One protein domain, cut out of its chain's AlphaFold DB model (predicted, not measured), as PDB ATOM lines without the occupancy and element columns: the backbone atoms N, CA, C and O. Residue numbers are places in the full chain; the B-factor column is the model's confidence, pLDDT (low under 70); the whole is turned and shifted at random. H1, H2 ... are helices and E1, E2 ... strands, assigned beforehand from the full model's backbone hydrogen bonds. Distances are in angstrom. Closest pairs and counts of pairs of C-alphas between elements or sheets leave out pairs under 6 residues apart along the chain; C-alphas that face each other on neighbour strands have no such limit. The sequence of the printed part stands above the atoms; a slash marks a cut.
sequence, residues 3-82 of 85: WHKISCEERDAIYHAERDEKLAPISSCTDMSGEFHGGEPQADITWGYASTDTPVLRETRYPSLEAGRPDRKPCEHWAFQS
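AT A GLANCE: This is residues 3 to 82 of the 85 residues of an uncharacterized protein of Mycolicibacterium aubagnense (UniProt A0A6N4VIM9). One twisted antiparallel sheet of five strands makes a long slab, with the single helix H1 packed slantwise over one face and the other face bare. The loops of residues 32 to 41 and 62 to 75 lie at one end of the slab, and the link from H1 to E2 at the other. The 80 printed residues hold E1, H1, E2, E3, E4 and E5 in that order, and the sheet runs E1, E5, E4, E3, E2; the class is mixed, helices and strands. The whole is only just compact, close to loose, with a radius of gyration of the C-alphas of 13.6 A, and its elongated outline spans 39 by 23 by 22 A.

IN THESE COORDINATES: E1, residues 3 to 6, starts with C-alpha 3 at (-20.583, -5.742, -73.239) and is 9.3 A long. H1, residues 8 to 16, measures 12.0 A. E2, residues 24 to 31, measures 20.2 A and bends by 61 degrees at residue 27. E3, residues 42 to 49, measures 23.5 A, and E4, residues 54 to 61, 21.4 A. E5, residues 76 to 81, measures 16.2 A and ends with C-alpha 81 at (-14.559, -6.392, -74.552).

HOW THE PARTS SIT: E2, E3, E4 and E5 form a meander, each strand the antiparallel neighbour of the one before, in three hairpins. N 44 and O 29 are 2.8 A apart between E3 and E2, N 47 and O 57 2.7 A between E3 and E4, and N 58 and O 78 2.8 A between E4 and E5, each within hydrogen-bond range. Edge strand E1 is antiparallel to E5 at 131 degrees, with N 4 and O 79 at 2.9 A. H1 is on the sheet at a height of 9.3 A, over E4 and only just over E5, where 3 of its C-alphas fall; the closest C-alphas of H1 and E5 are those of Arg 11 and His 77, 6.5 A apart. On the local plane it stands at 42 degrees to E4, slantwise to the strands. Every O i to N i+4 pair in H1 is within hydrogen-bond range.

THE WHOLE: The C-alphas farthest apart, those of Asp 20 and Gly 39, are 40.2 A from each other. The printed part has no cut, and E4 to E5 is the long link, 14 residues. Mean pLDDT of the printed part is 90.9, and no printed residue is under 70.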
ATOM      1  N   TRP A   3     -19.839  -5.012 -72.223       94.06
ATOM      2  CA  TRP A   3     -20.583  -5.742 -73.239       94.06
ATOM      3  C   TRP A   3     -20.942  -4.807 -74.386       94.06
ATOM      4  O   TRP A   3     -21.553  -3.760 -74.169       94.06
ATOM      5  N   HIS A   4     -20.606  -5.209 -75.606       94.62
ATOM      6  CA  HIS A   4     -20.939  -4.471 -76.819       94.62
ATOM      7  C   HIS A   4     -21.883  -5.307 -77.659       94.62
ATOM      8  O   HIS A   4     -21.617  -6.482 -77.890       94.62
ATOM      9  N   LYS A   5     -22.996  -4.709 -78.095       95.19
ATOM     10  CA  LYS A   5     -23.948  -5.387 -78.974       95.19
ATOM     11  C   LYS A   5     -23.279  -5.641 -80.326       95.19
ATOM     12  O   LYS A   5     -22.667  -4.727 -80.872       95.19
ATOM     13  N   ILE A   6     -23.413  -6.860 -80.830       96.75
ATOM     14  CA  ILE A   6     -22.843  -7.316 -82.102       96.75
ATOM     15  C   ILE A   6     -23.940  -7.917 -82.988       96.75
ATOM     16  O   ILE A   6     -25.028  -8.255 -82.506       96.75
ATOM     17  N   SER A   7     -23.663  -8.045 -84.282       96.12
ATOM     18  CA  SER A   7     -24.550  -8.703 -85.241       96.12
ATOM     19  C   SER A   7     -24.523 -10.233 -85.111       96.12
ATOM     20  O   SER A   7     -23.684 -10.817 -84.419       96.12
ATOM     21  N   CYS A   8     -25.452 -10.903 -85.798       95.12
ATOM     22  CA  CYS A   8     -25.460 -12.362 -85.910       95.12
ATOM     23  C   CYS A   8     -24.201 -12.880 -86.617       95.12
ATOM     24  O   CYS A   8     -23.622 -13.869 -86.175       95.12
ATOM     25  N   GLU A   9     -23.754 -12.198 -87.676       96.38
ATOM     26  CA  GLU A   9     -22.541 -12.568 -88.410       96.38
ATOM     27  C   GLU A   9     -21.288 -12.421 -87.539       96.38
ATOM     28  O   GLU A   9     -20.436 -13.308 -87.524       96.38
ATOM     29  N   GLU A  10     -21.187 -11.329 -86.774       95.31
ATOM     30  CA  GLU A  10     -20.091 -11.122 -85.821       95.31
ATOM     31  C   GLU A  10     -20.107 -12.183 -84.717       95.31
ATOM     32  O   GLU A  10     -19.059 -12.729 -84.364       95.31
ATOM     33  N   ARG A  11     -21.295 -12.526 -84.202       95.31
ATOM     34  CA  ARG A  11     -21.452 -13.607 -83.227       95.31
ATOM     35  C   ARG A  11     -20.956 -14.935 -83.782       95.31
ATOM     36  O   ARG A  11     -20.210 -15.625 -83.090       95.31
ATOM     37  N   ASP A  12     -21.356 -15.297 -84.998       95.25
ATOM     38  CA  ASP A  12     -20.942 -16.556 -85.623       95.25
ATOM     39  C   ASP A  12     -19.429 -16.575 -85.869       95.25
ATOM     40  O   ASP A  12     -18.776 -17.576 -85.573       95.25
ATOM     41  N   ALA A  13     -18.843 -15.454 -86.305       95.06
ATOM     42  CA  ALA A  13     -17.395 -15.323 -86.444       95.06
ATOM     43  C   ALA A  13     -16.665 -15.510 -85.101       95.06
ATOM     44  O   ALA A  13     -15.652 -16.208 -85.043       95.06
ATOM     45  N   ILE A  14     -17.188 -14.945 -84.005       93.44
ATOM     46  CA  ILE A  14     -16.621 -15.129 -82.662       93.44
ATOM     47  C   ILE A  14     -16.786 -16.575 -82.200       93.44
ATOM     48  O   ILE A  14     -15.816 -17.143 -81.708       93.44
ATOM     49  N   TYR A  15     -17.963 -17.178 -82.345       92.81
ATOM     50  CA  TYR A  15     -18.240 -18.533 -81.862       92.81
ATOM     51  C   TYR A  15     -17.421 -19.591 -82.616       92.81
ATOM     52  O   TYR A  15     -16.860 -20.502 -82.004       92.81
ATOM     53  N   HIS A  16     -17.292 -19.437 -83.936       93.62
ATOM     54  CA  HIS A  16     -16.576 -20.372 -84.804       93.62
ATOM     55  C   HIS A  16     -15.094 -20.044 -85.009       93.62
ATOM     56  O   HIS A  16     -14.411 -20.796 -85.702       93.62
ATOM     57  N   ALA A  17     -14.575 -18.965 -84.414       92.06
ATOM     58  CA  ALA A  17     -13.162 -18.630 -84.539       92.06
ATOM     59  C   ALA A  17     -12.262 -19.776 -84.041       92.06
ATOM     60  O   ALA A  17     -12.515 -20.411 -83.009       92.06
ATOM     61  N   GLU A  18     -11.185 -20.017 -84.784       91.75
ATOM     62  CA  GLU A  18     -10.159 -20.989 -84.424       91.75
ATOM     63  C   GLU A  18      -9.371 -20.491 -83.207       91.75
ATOM     64  O   GLU A  18      -8.876 -19.364 -83.190       91.75
ATOM     65  N   ARG A  19      -9.316 -21.324 -82.163       87.00
ATOM     66  CA  ARG A  19      -8.705 -21.050 -80.854       87.00
ATOM     67  C   ARG A  19      -8.237 -22.362 -80.233       87.00
ATOM     68  O   ARG A  19      -8.837 -23.401 -80.512       87.00
ATOM     69  N   ASP A  20      -7.241 -22.288 -79.353       87.31
ATOM     70  CA  ASP A  20      -6.746 -23.445 -78.592       87.31
ATOM     71  C   ASP A  20      -7.820 -24.034 -77.662       87.31
ATOM     72  O   ASP A  20      -7.930 -25.250 -77.516       87.31
ATOM     73  N   GLU A  21      -8.657 -23.172 -77.077       89.94
ATOM     74  CA  GLU A  21      -9.816 -23.555 -76.271       89.94
ATOM     75  C   GLU A  21     -11.109 -23.087 -76.953       89.94
ATOM     76  O   GLU A  21     -11.248 -21.922 -77.341       89.94
ATOM     77  N   LYS A  22     -12.071 -24.004 -77.110       91.88
ATOM     78  CA  LYS A  22     -13.402 -23.689 -77.645       91.88
ATOM     79  C   LYS A  22     -14.270 -23.061 -76.553       91.88
ATOM     80  O   LYS A  22     -14.152 -23.405 -75.381       91.88
ATOM     81  N   LEU A  23     -15.164 -22.159 -76.956       93.38
ATOM     82  CA  LEU A  23     -16.104 -21.540 -76.028       93.38
ATOM     83  C   LEU A  23     -17.072 -22.587 -75.471       93.38
ATOM     84  O   LEU A  23     -17.628 -23.395 -76.217       93.38
ATOM     85  N   ALA A  24     -17.294 -22.532 -74.164       94.56
ATOM     86  CA  ALA A  24     -18.258 -23.355 -73.450       94.56
ATOM     87  C   ALA A  24     -19.301 -22.455 -72.770       94.56
ATOM     88  O   ALA A  24     -19.000 -21.298 -72.457       94.56
ATOM     89  N   PRO A  25     -20.531 -22.944 -72.538       95.38
ATOM     90  CA  PRO A  25     -21.509 -22.197 -71.764       95.38
ATOM     91  C   PRO A  25     -21.040 -22.140 -70.304       95.38
ATOM     92  O   PRO A  25     -20.945 -23.173 -69.643       95.38
ATOM     93  N   ILE A  26     -20.737 -20.938 -69.811       96.00
ATOM     94  CA  ILE A  26     -20.304 -20.705 -68.421       96.00
ATOM     95  C   ILE A  26     -21.462 -20.236 -67.531       96.00
ATOM     96  O   ILE A  26     -21.434 -20.400 -66.316       96.00
ATOM     97  N   SER A  27     -22.521 -19.693 -68.135       94.38
ATOM     98  CA  SER A  27     -23.761 -19.337 -67.446       94.38
ATOM     99  C   SER A  27     -24.938 -19.439 -68.407       94.38
ATOM    100  O   SER A  27     -24.822 -19.072 -69.578       94.38
ATOM    101  N   SER A  28     -26.076 -19.933 -67.929       93.50
ATOM    102  CA  SER A  28     -27.319 -19.953 -68.693       93.50
ATOM    103  C   SER A  28     -28.526 -19.714 -67.794       93.50
ATOM    104  O   SER A  28     -28.570 -20.135 -66.638       93.50
ATOM    105  N   CYS A  29     -29.521 -19.024 -68.338       91.25
ATOM    106  CA  CYS A  29     -30.830 -18.857 -67.731       91.25
ATOM    107  C   CYS A  29     -31.873 -19.101 -68.813       91.25
ATOM    108  O   CYS A  29     -31.816 -18.513 -69.888       91.25
ATOM    109  N   THR A  30     -32.810 -20.007 -68.569       90.88
ATOM    110  CA  THR A  30     -33.908 -20.269 -69.497       90.88
ATOM    111  C   THR A  30     -35.205 -20.140 -68.735       90.88
ATOM    112  O   THR A  30     -35.501 -20.938 -67.850       90.88
ATOM    113  N   ASP A  31     -35.974 -19.126 -69.095       88.62
ATOM    114  CA  ASP A  31     -37.279 -18.847 -68.533       88.62
ATOM    115  C   ASP A  31     -38.316 -18.984 -69.641       88.62
ATOM    116  O   ASP A  31     -38.574 -18.056 -70.399       88.62
ATOM    117  N   MET A  32     -38.908 -20.170 -69.750       85.12
ATOM    118  CA  MET A  32     -39.986 -20.428 -70.712       85.12
ATOM    119  C   MET A  32     -41.353 -19.960 -70.210       85.12
ATOM    120  O   MET A  32     -42.307 -19.920 -70.982       85.12
ATOM    121  N   SER A  33     -41.458 -19.635 -68.923       82.62
ATOM    122  CA  SER A  33     -42.700 -19.186 -68.290       82.62
ATOM    123  C   SER A  33     -42.877 -17.668 -68.336       82.62
ATOM    124  O   SER A  33     -43.998 -17.180 -68.219       82.62
ATOM    125  N   GLY A  34     -41.781 -16.928 -68.519       78.25
ATOM    126  CA  GLY A  34     -41.738 -15.478 -68.374       78.25
ATOM    127  C   GLY A  34     -41.773 -15.003 -66.918       78.25
ATOM    128  O   GLY A  34     -41.926 -13.807 -66.686       78.25
ATOM    129  N   GLU A  35     -41.656 -15.898 -65.932       80.94
ATOM    130  CA  GLU A  35     -41.731 -15.566 -64.502       80.94
ATOM    131  C   GLU A  35     -40.638 -14.574 -64.075       80.94
ATOM    132  O   GLU A  35     -40.887 -13.675 -63.271       80.94
ATOM    133  N   PHE A  36     -39.447 -14.686 -64.662       77.06
ATOM    134  CA  PHE A  36     -38.273 -13.889 -64.309       77.06
ATOM    135  C   PHE A  36     -38.014 -12.736 -65.291       77.06
ATOM    136  O   PHE A  36     -37.349 -11.767 -64.928       77.06
ATOM    137  N   HIS A  37     -38.570 -12.800 -66.508       80.50
ATOM    138  CA  HIS A  37     -38.330 -11.830 -67.590       80.50
ATOM    139  C   HIS A  37     -39.574 -11.011 -67.970       80.50
ATOM    140  O   HIS A  37     -39.799 -10.685 -69.134       80.50
ATOM    141  N   GLY A  38     -40.400 -10.650 -66.983       77.88
ATOM    142  CA  GLY A  38     -41.500  -9.699 -67.187       77.88
ATOM    143  C   GLY A  38     -42.679 -10.248 -67.999       77.88
ATOM    144  O   GLY A  38     -43.354  -9.490 -68.691       77.88
ATOM    145  N   GLY A  39     -42.933 -11.554 -67.907       80.31
ATOM    146  CA  GLY A  39     -44.047 -12.252 -68.557       80.31
ATOM    147  C   GLY A  39     -43.731 -12.807 -69.946       80.31
ATOM    148  O   GLY A  39     -44.629 -13.301 -70.625       80.31
ATOM    149  N   GLU A  40     -42.476 -12.738 -70.388       84.38
ATOM    150  CA  GLU A  40     -42.063 -13.126 -71.732       84.38
ATOM    151  C   GLU A  40     -40.997 -14.234 -71.705       84.38
ATOM    152  O   GLU A  40     -39.971 -14.059 -71.058       84.38
ATOM    153  N   PRO A  41     -41.177 -15.342 -72.451       89.06
ATOM    154  CA  PRO A  41     -40.143 -16.360 -72.575       89.06
ATOM    155  C   PRO A  41     -38.820 -15.828 -73.110       89.06
ATOM    156  O   PRO A  41     -38.786 -15.191 -74.173       89.06
ATOM    157  N   GLN A  42     -37.742 -16.162 -72.415       92.94
ATOM    158  CA  GLN A  42     -36.394 -15.719 -72.731       92.94
ATOM    159  C   GLN A  42     -35.378 -16.809 -72.382       92.94
ATOM    160  O   GLN A  42     -35.520 -17.532 -71.396       92.94
ATOM    161  N   ALA A  43     -34.344 -16.935 -73.210       92.12
ATOM    162  CA  ALA A  43     -33.193 -17.779 -72.929       92.12
ATOM    163  C   ALA A  43     -31.912 -16.962 -73.086       92.12
ATOM    164  O   ALA A  43     -31.617 -16.478 -74.178       92.12
ATOM    165  N   ASP A  44     -31.157 -16.833 -72.003       94.31
ATOM    166  CA  ASP A  44     -29.859 -16.178 -71.942       94.31
ATOM    167  C   ASP A  44     -28.755 -17.219 -71.792       94.31
ATOM    168  O   ASP A  44     -28.821 -18.097 -70.928       94.31
ATOM    169  N   ILE A  45     -27.707 -17.101 -72.600       96.31
ATOM    170  CA  ILE A  45     -26.505 -17.927 -72.495       96.31
ATOM    171  C   ILE A  45     -25.290 -17.009 -72.533       96.31
ATOM    172  O   ILE A  45     -25.178 -16.134 -73.389       96.31
ATOM    173  N   THR A  46     -24.368 -17.213 -71.601       96.62
ATOM    174  CA  THR A  46     -23.038 -16.612 -71.626       96.62
ATOM    175  C   THR A  46     -22.016 -17.701 -71.912       96.62
ATOM    176  O   THR A  46     -21.913 -18.693 -71.190       96.62
ATOM    177  N   TRP A  47     -21.257 -17.489 -72.974       96.00
ATOM    178  CA  TRP A  47     -20.168 -18.326 -73.436       96.00
ATOM    179  C   TRP A  47     -18.832 -17.722 -73.027       96.00
ATOM    180  O   TRP A  47     -18.621 -16.507 -73.125       96.00
ATOM    181  N   GLY A  48     -17.911 -18.580 -72.618       95.44
ATOM    182  CA  GLY A  48     -16.584 -18.180 -72.181       95.44
ATOM    183  C   GLY A  48     -15.592 -19.330 -72.216       95.44
ATOM    184  O   GLY A  48     -15.904 -20.430 -72.679       95.44
ATOM    185  N   TYR A  49     -14.388 -19.061 -71.728       94.00
ATOM    186  CA  TYR A  49     -13.381 -20.093 -71.502       94.00
ATOM    187  C   TYR A  49     -13.646 -20.748 -70.153       94.00
ATOM    188  O   TYR A  49     -13.530 -20.093 -69.116       94.00
ATOM    189  N   ALA A  50     -13.998 -22.034 -70.154       89.81
ATOM    190  CA  ALA A  50     -14.324 -22.757 -68.927       89.81
ATOM    191  C   ALA A  50     -13.116 -22.851 -67.984       89.81
ATOM    192  O   ALA A  50     -13.282 -22.866 -66.767       89.81
ATOM    193  N   SER A  51     -11.898 -22.875 -68.540       92.00
ATOM    194  CA  SER A  51     -10.651 -22.924 -67.767       92.00
ATOM    195  C   SER A  51     -10.418 -21.692 -66.884       92.00
ATOM    196  O   SER A  51      -9.777 -21.800 -65.837       92.00
ATOM    197  N   THR A  52     -10.925 -20.526 -67.293       90.31
ATOM    198  CA  THR A  52     -10.670 -19.233 -66.630       90.31
ATOM    199  C   THR A  52     -11.937 -18.508 -66.194       90.31
ATOM    200  O   THR A  52     -11.835 -17.425 -65.624       90.31
ATOM    201  N   ASP A  53     -13.110 -19.070 -66.489       90.00
ATOM    202  CA  ASP A  53     -14.419 -18.429 -66.326       90.00
ATOM    203  C   ASP A  53     -14.489 -17.033 -66.981       90.00
ATOM    204  O   ASP A  53     -15.190 -16.126 -66.534       90.00
ATOM    205  N   THR A  54     -13.713 -16.830 -68.055       92.19
ATOM    206  CA  THR A  54     -13.648 -15.538 -68.746       92.19
ATOM    207  C   THR A  54     -14.773 -15.455 -69.776       92.19
ATOM    208  O   THR A  54     -14.768 -16.242 -70.729       92.19
ATOM    209  N   PRO A  55     -15.715 -14.502 -69.645       94.44
ATOM    210  CA  PRO A  55     -16.799 -14.337 -70.602       94.44
ATOM    211  C   PRO A  55     -16.284 -13.781 -71.932       94.44
ATOM    212  O   PRO A  55     -15.402 -12.924 -71.966       94.44
ATOM    213  N   VAL A  56     -16.869 -14.251 -73.033       94.75
ATOM    214  CA  VAL A  56     -16.508 -13.837 -74.399       94.75
ATOM    215  C   VAL A  56     -17.737 -13.393 -75.182       94.75
ATOM    216  O   VAL A  56     -17.705 -12.361 -75.852       94.75
ATOM    217  N   LEU A  57     -18.827 -14.150 -75.092       96.12
ATOM    218  CA  LEU A  57     -20.038 -13.926 -75.871       96.12
ATOM    219  C   LEU A  57     -21.261 -14.107 -74.975       96.12
ATOM    220  O   LEU A  57     -21.323 -15.039 -74.185       96.12
ATOM    221  N   ARG A  58     -22.260 -13.245 -75.129       96.50
ATOM    222  CA  ARG A  58     -23.587 -13.416 -74.544       96.50
ATOM    223  C   ARG A  58     -24.624 -13.459 -75.651       96.50
ATOM    224  O   ARG A  58     -24.532 -12.711 -76.622       96.50
ATOM    225  N   GLU A  59     -25.616 -14.314 -75.483       96.00
ATOM    226  CA  GLU A  59     -26.733 -14.475 -76.399       96.00
ATOM    227  C   GLU A  59     -28.044 -14.447 -75.629       96.00
ATOM    228  O   GLU A  59     -28.163 -15.075 -74.579       96.00
ATOM    229  N   THR A  60     -29.031 -13.764 -76.193       95.00
ATOM    230  CA  THR A  60     -30.404 -13.778 -75.704       95.00
ATOM    231  C   THR A  60     -31.322 -14.166 -76.855       95.00
ATOM    232  O   THR A  60     -31.285 -13.586 -77.948       95.00
ATOM    233  N   ARG A  61     -32.141 -15.187 -76.619       94.19
ATOM    234  CA  ARG A  61     -33.184 -15.671 -77.525       94.19
ATOM    235  C   ARG A  61     -34.538 -15.414 -76.889       94.19
ATOM    236  O   ARG A  61     -34.673 -15.429 -75.668       94.19
ATOM    237  N   TYR A  62     -35.548 -15.244 -77.733       92.81
ATOM    238  CA  TYR A  62     -36.916 -14.961 -77.308       92.81
ATOM    239  C   TYR A  62     -37.862 -16.023 -77.875       92.81
ATOM    240  O   TYR A  62     -38.569 -15.745 -78.847       92.81
ATOM    241  N   PRO A  63     -37.865 -17.252 -77.324       90.06
ATOM    242  CA  PRO A  63     -38.638 -18.358 -77.874       90.06
ATOM    243  C   PRO A  63     -40.136 -18.057 -77.934       90.06
ATOM    244  O   PRO A  63     -40.675 -17.289 -77.130       90.06
ATOM    245  N   SER A  64     -40.831 -18.697 -78.873       86.75
ATOM    246  CA  SER A  64     -42.291 -18.770 -78.839       86.75
ATOM    247  C   SER A  64     -42.767 -19.745 -77.761       86.75
ATOM    248  O   SER A  64     -42.135 -20.770 -77.517       86.75
ATOM    249  N   LEU A  65     -43.914 -19.442 -77.148       82.44
ATOM    250  CA  LEU A  65     -44.639 -20.383 -76.285       82.44
ATOM    251  C   LEU A  65     -45.242 -21.545 -77.086       82.44
ATOM    252  O   LEU A  65     -45.458 -22.631 -76.554       82.44
ATOM    253  N   GLU A  66     -45.530 -21.314 -78.366       84.06
ATOM    254  CA  GLU A  66     -46.042 -22.338 -79.268       84.06
ATOM    255  C   GLU A  66     -44.886 -23.150 -79.859       84.06
ATOM    256  O   GLU A  66     -44.009 -22.609 -80.539       84.06
ATOM    257  N   ALA A  67     -44.920 -24.468 -79.655       80.44
ATOM    258  CA  ALA A  67     -43.949 -25.380 -80.242       80.44
ATOM    259  C   ALA A  67     -43.941 -25.284 -81.780       80.44
ATOM    260  O   ALA A  67     -44.988 -25.255 -82.426       80.44
ATOM    261  N   GLY A  68     -42.745 -25.253 -82.374       80.81
ATOM    262  CA  GLY A  68     -42.562 -25.202 -83.829       80.81
ATOM    263  C   GLY A  68     -42.742 -23.817 -84.462       80.81
ATOM    264  O   GLY A  68     -42.632 -23.692 -85.682       80.81
ATOM    265  N   ARG A  69     -42.994 -22.769 -83.668       87.31
ATOM    266  CA  ARG A  69     -42.961 -21.378 -84.138       87.31
ATOM    267  C   ARG A  69     -41.547 -20.791 -84.035       87.31
ATOM    268  O   ARG A  69     -40.795 -21.193 -83.148       87.31
ATOM    269  N   PRO A  70     -41.188 -19.835 -84.913       89.12
ATOM    270  CA  PRO A  70     -39.937 -19.095 -84.785       89.12
ATOM    271  C   PRO A  70     -39.915 -18.255 -83.502       89.12
ATOM    272  O   PRO A  70     -40.951 -18.029 -82.871       89.12
ATOM    273  N   ASP A  71     -38.730 -17.760 -83.153       88.88
ATOM    274  CA  ASP A  71     -38.559 -16.821 -82.045       88.88
ATOM    275  C   ASP A  71     -39.451 -15.582 -82.231       88.88
ATOM    276  O   ASP A  71     -39.641 -15.075 -83.340       88.88
ATOM    277  N   ARG A  72     -40.003 -15.084 -81.121       89.62
ATOM    278  CA  ARG A  72     -40.927 -13.939 -81.086       89.62
ATOM    279  C   ARG A  72     -40.236 -12.622 -81.428       89.62
ATOM    280  O   ARG A  72     -40.893 -11.683 -81.870       89.62
ATOM    281  N   LYS A  73     -38.927 -12.541 -81.186       90.94
ATOM    282  CA  LYS A  73     -38.084 -11.375 -81.463       90.94
ATOM    283  C   LYS A  73     -36.762 -11.838 -82.081       90.94
ATOM    284  O   LYS A  73     -36.358 -12.978 -81.839       90.94
ATOM    285  N   PRO A  74     -36.076 -10.966 -82.843       91.75
ATOM    286  CA  PRO A  74     -34.710 -11.229 -83.274       91.75
ATOM    287  C   PRO A  74     -33.816 -11.579 -82.084       91.75
ATOM    288  O   PRO A  74     -33.994 -11.046 -80.987       91.75
ATOM    289  N   CYS A  75     -32.853 -12.467 -82.309       93.38
ATOM    290  CA  CYS A  75     -31.837 -12.770 -81.315       93.38
ATOM    291  C   CYS A  75     -30.959 -11.546 -81.046       93.38
ATOM    292  O   CYS A  75     -30.754 -10.689 -81.910       93.38
ATOM    293  N   GLU A  76     -30.432 -11.482 -79.833       96.50
ATOM    294  CA  GLU A  76     -29.491 -10.449 -79.439       96.50
ATOM    295  C   GLU A  76     -28.175 -11.079 -79.008       96.50
ATOM    296  O   GLU A  76     -28.143 -12.140 -78.379       96.50
ATOM    297  N   HIS A  77     -27.086 -10.423 -79.390       97.25
ATOM    298  CA  HIS A  77     -25.737 -10.915 -79.198       97.25
ATOM    299  C   HIS A  77     -24.855  -9.792 -78.670       97.25
ATOM    300  O   HIS A  77     -24.964  -8.645 -79.113       97.25
ATOM    301  N   TRP A  78     -23.965 -10.126 -77.739       96.94
ATOM    302  CA  TRP A  78     -23.007  -9.182 -77.183       96.94
ATOM    303  C   TRP A  78     -21.633  -9.822 -77.039       96.94
ATOM    304  O   TRP A  78     -21.517 -10.923 -76.508       96.94
ATOM    305  N   ALA A  79     -20.590  -9.114 -77.459       95.88
ATOM    306  CA  ALA A  79     -19.206  -9.486 -77.195       95.88
ATOM    307  C   ALA A  79     -18.723  -8.837 -75.895       95.88
ATOM    308  O   ALA A  79     -19.022  -7.668 -75.627       95.88
ATOM    309  N   PHE A  80     -17.950  -9.579 -75.107       93.19
ATOM    310  CA  PHE A  80     -17.243  -9.023 -73.964       93.19
ATOM    311  C   PHE A  80     -15.936  -8.398 -74.444       93.19
ATOM    312  O   PHE A  80     -15.025  -9.101 -74.879       93.19
ATOM    313  N   GLN A  81     -15.832  -7.075 -74.370       86.56
ATOM    314  CA  GLN A  81     -14.559  -6.392 -74.552       86.56
ATOM    315  C   GLN A  81     -13.926  -6.217 -73.182       86.56
ATOM    316  O   GLN A  81     -14.338  -5.370 -72.382       86.56
ATOM    317  N   SER A  82     -12.914  -7.029 -72.884       72.81
ATOM    318  CA  SER A  82     -11.989  -6.653 -71.831       72.81
ATOM    319  C   SER A  82     -11.127  -5.516 -72.366       72.81
ATOM    320  O   SER A  82     -10.375  -5.737 -73.308       72.81
TER     321      SER A  82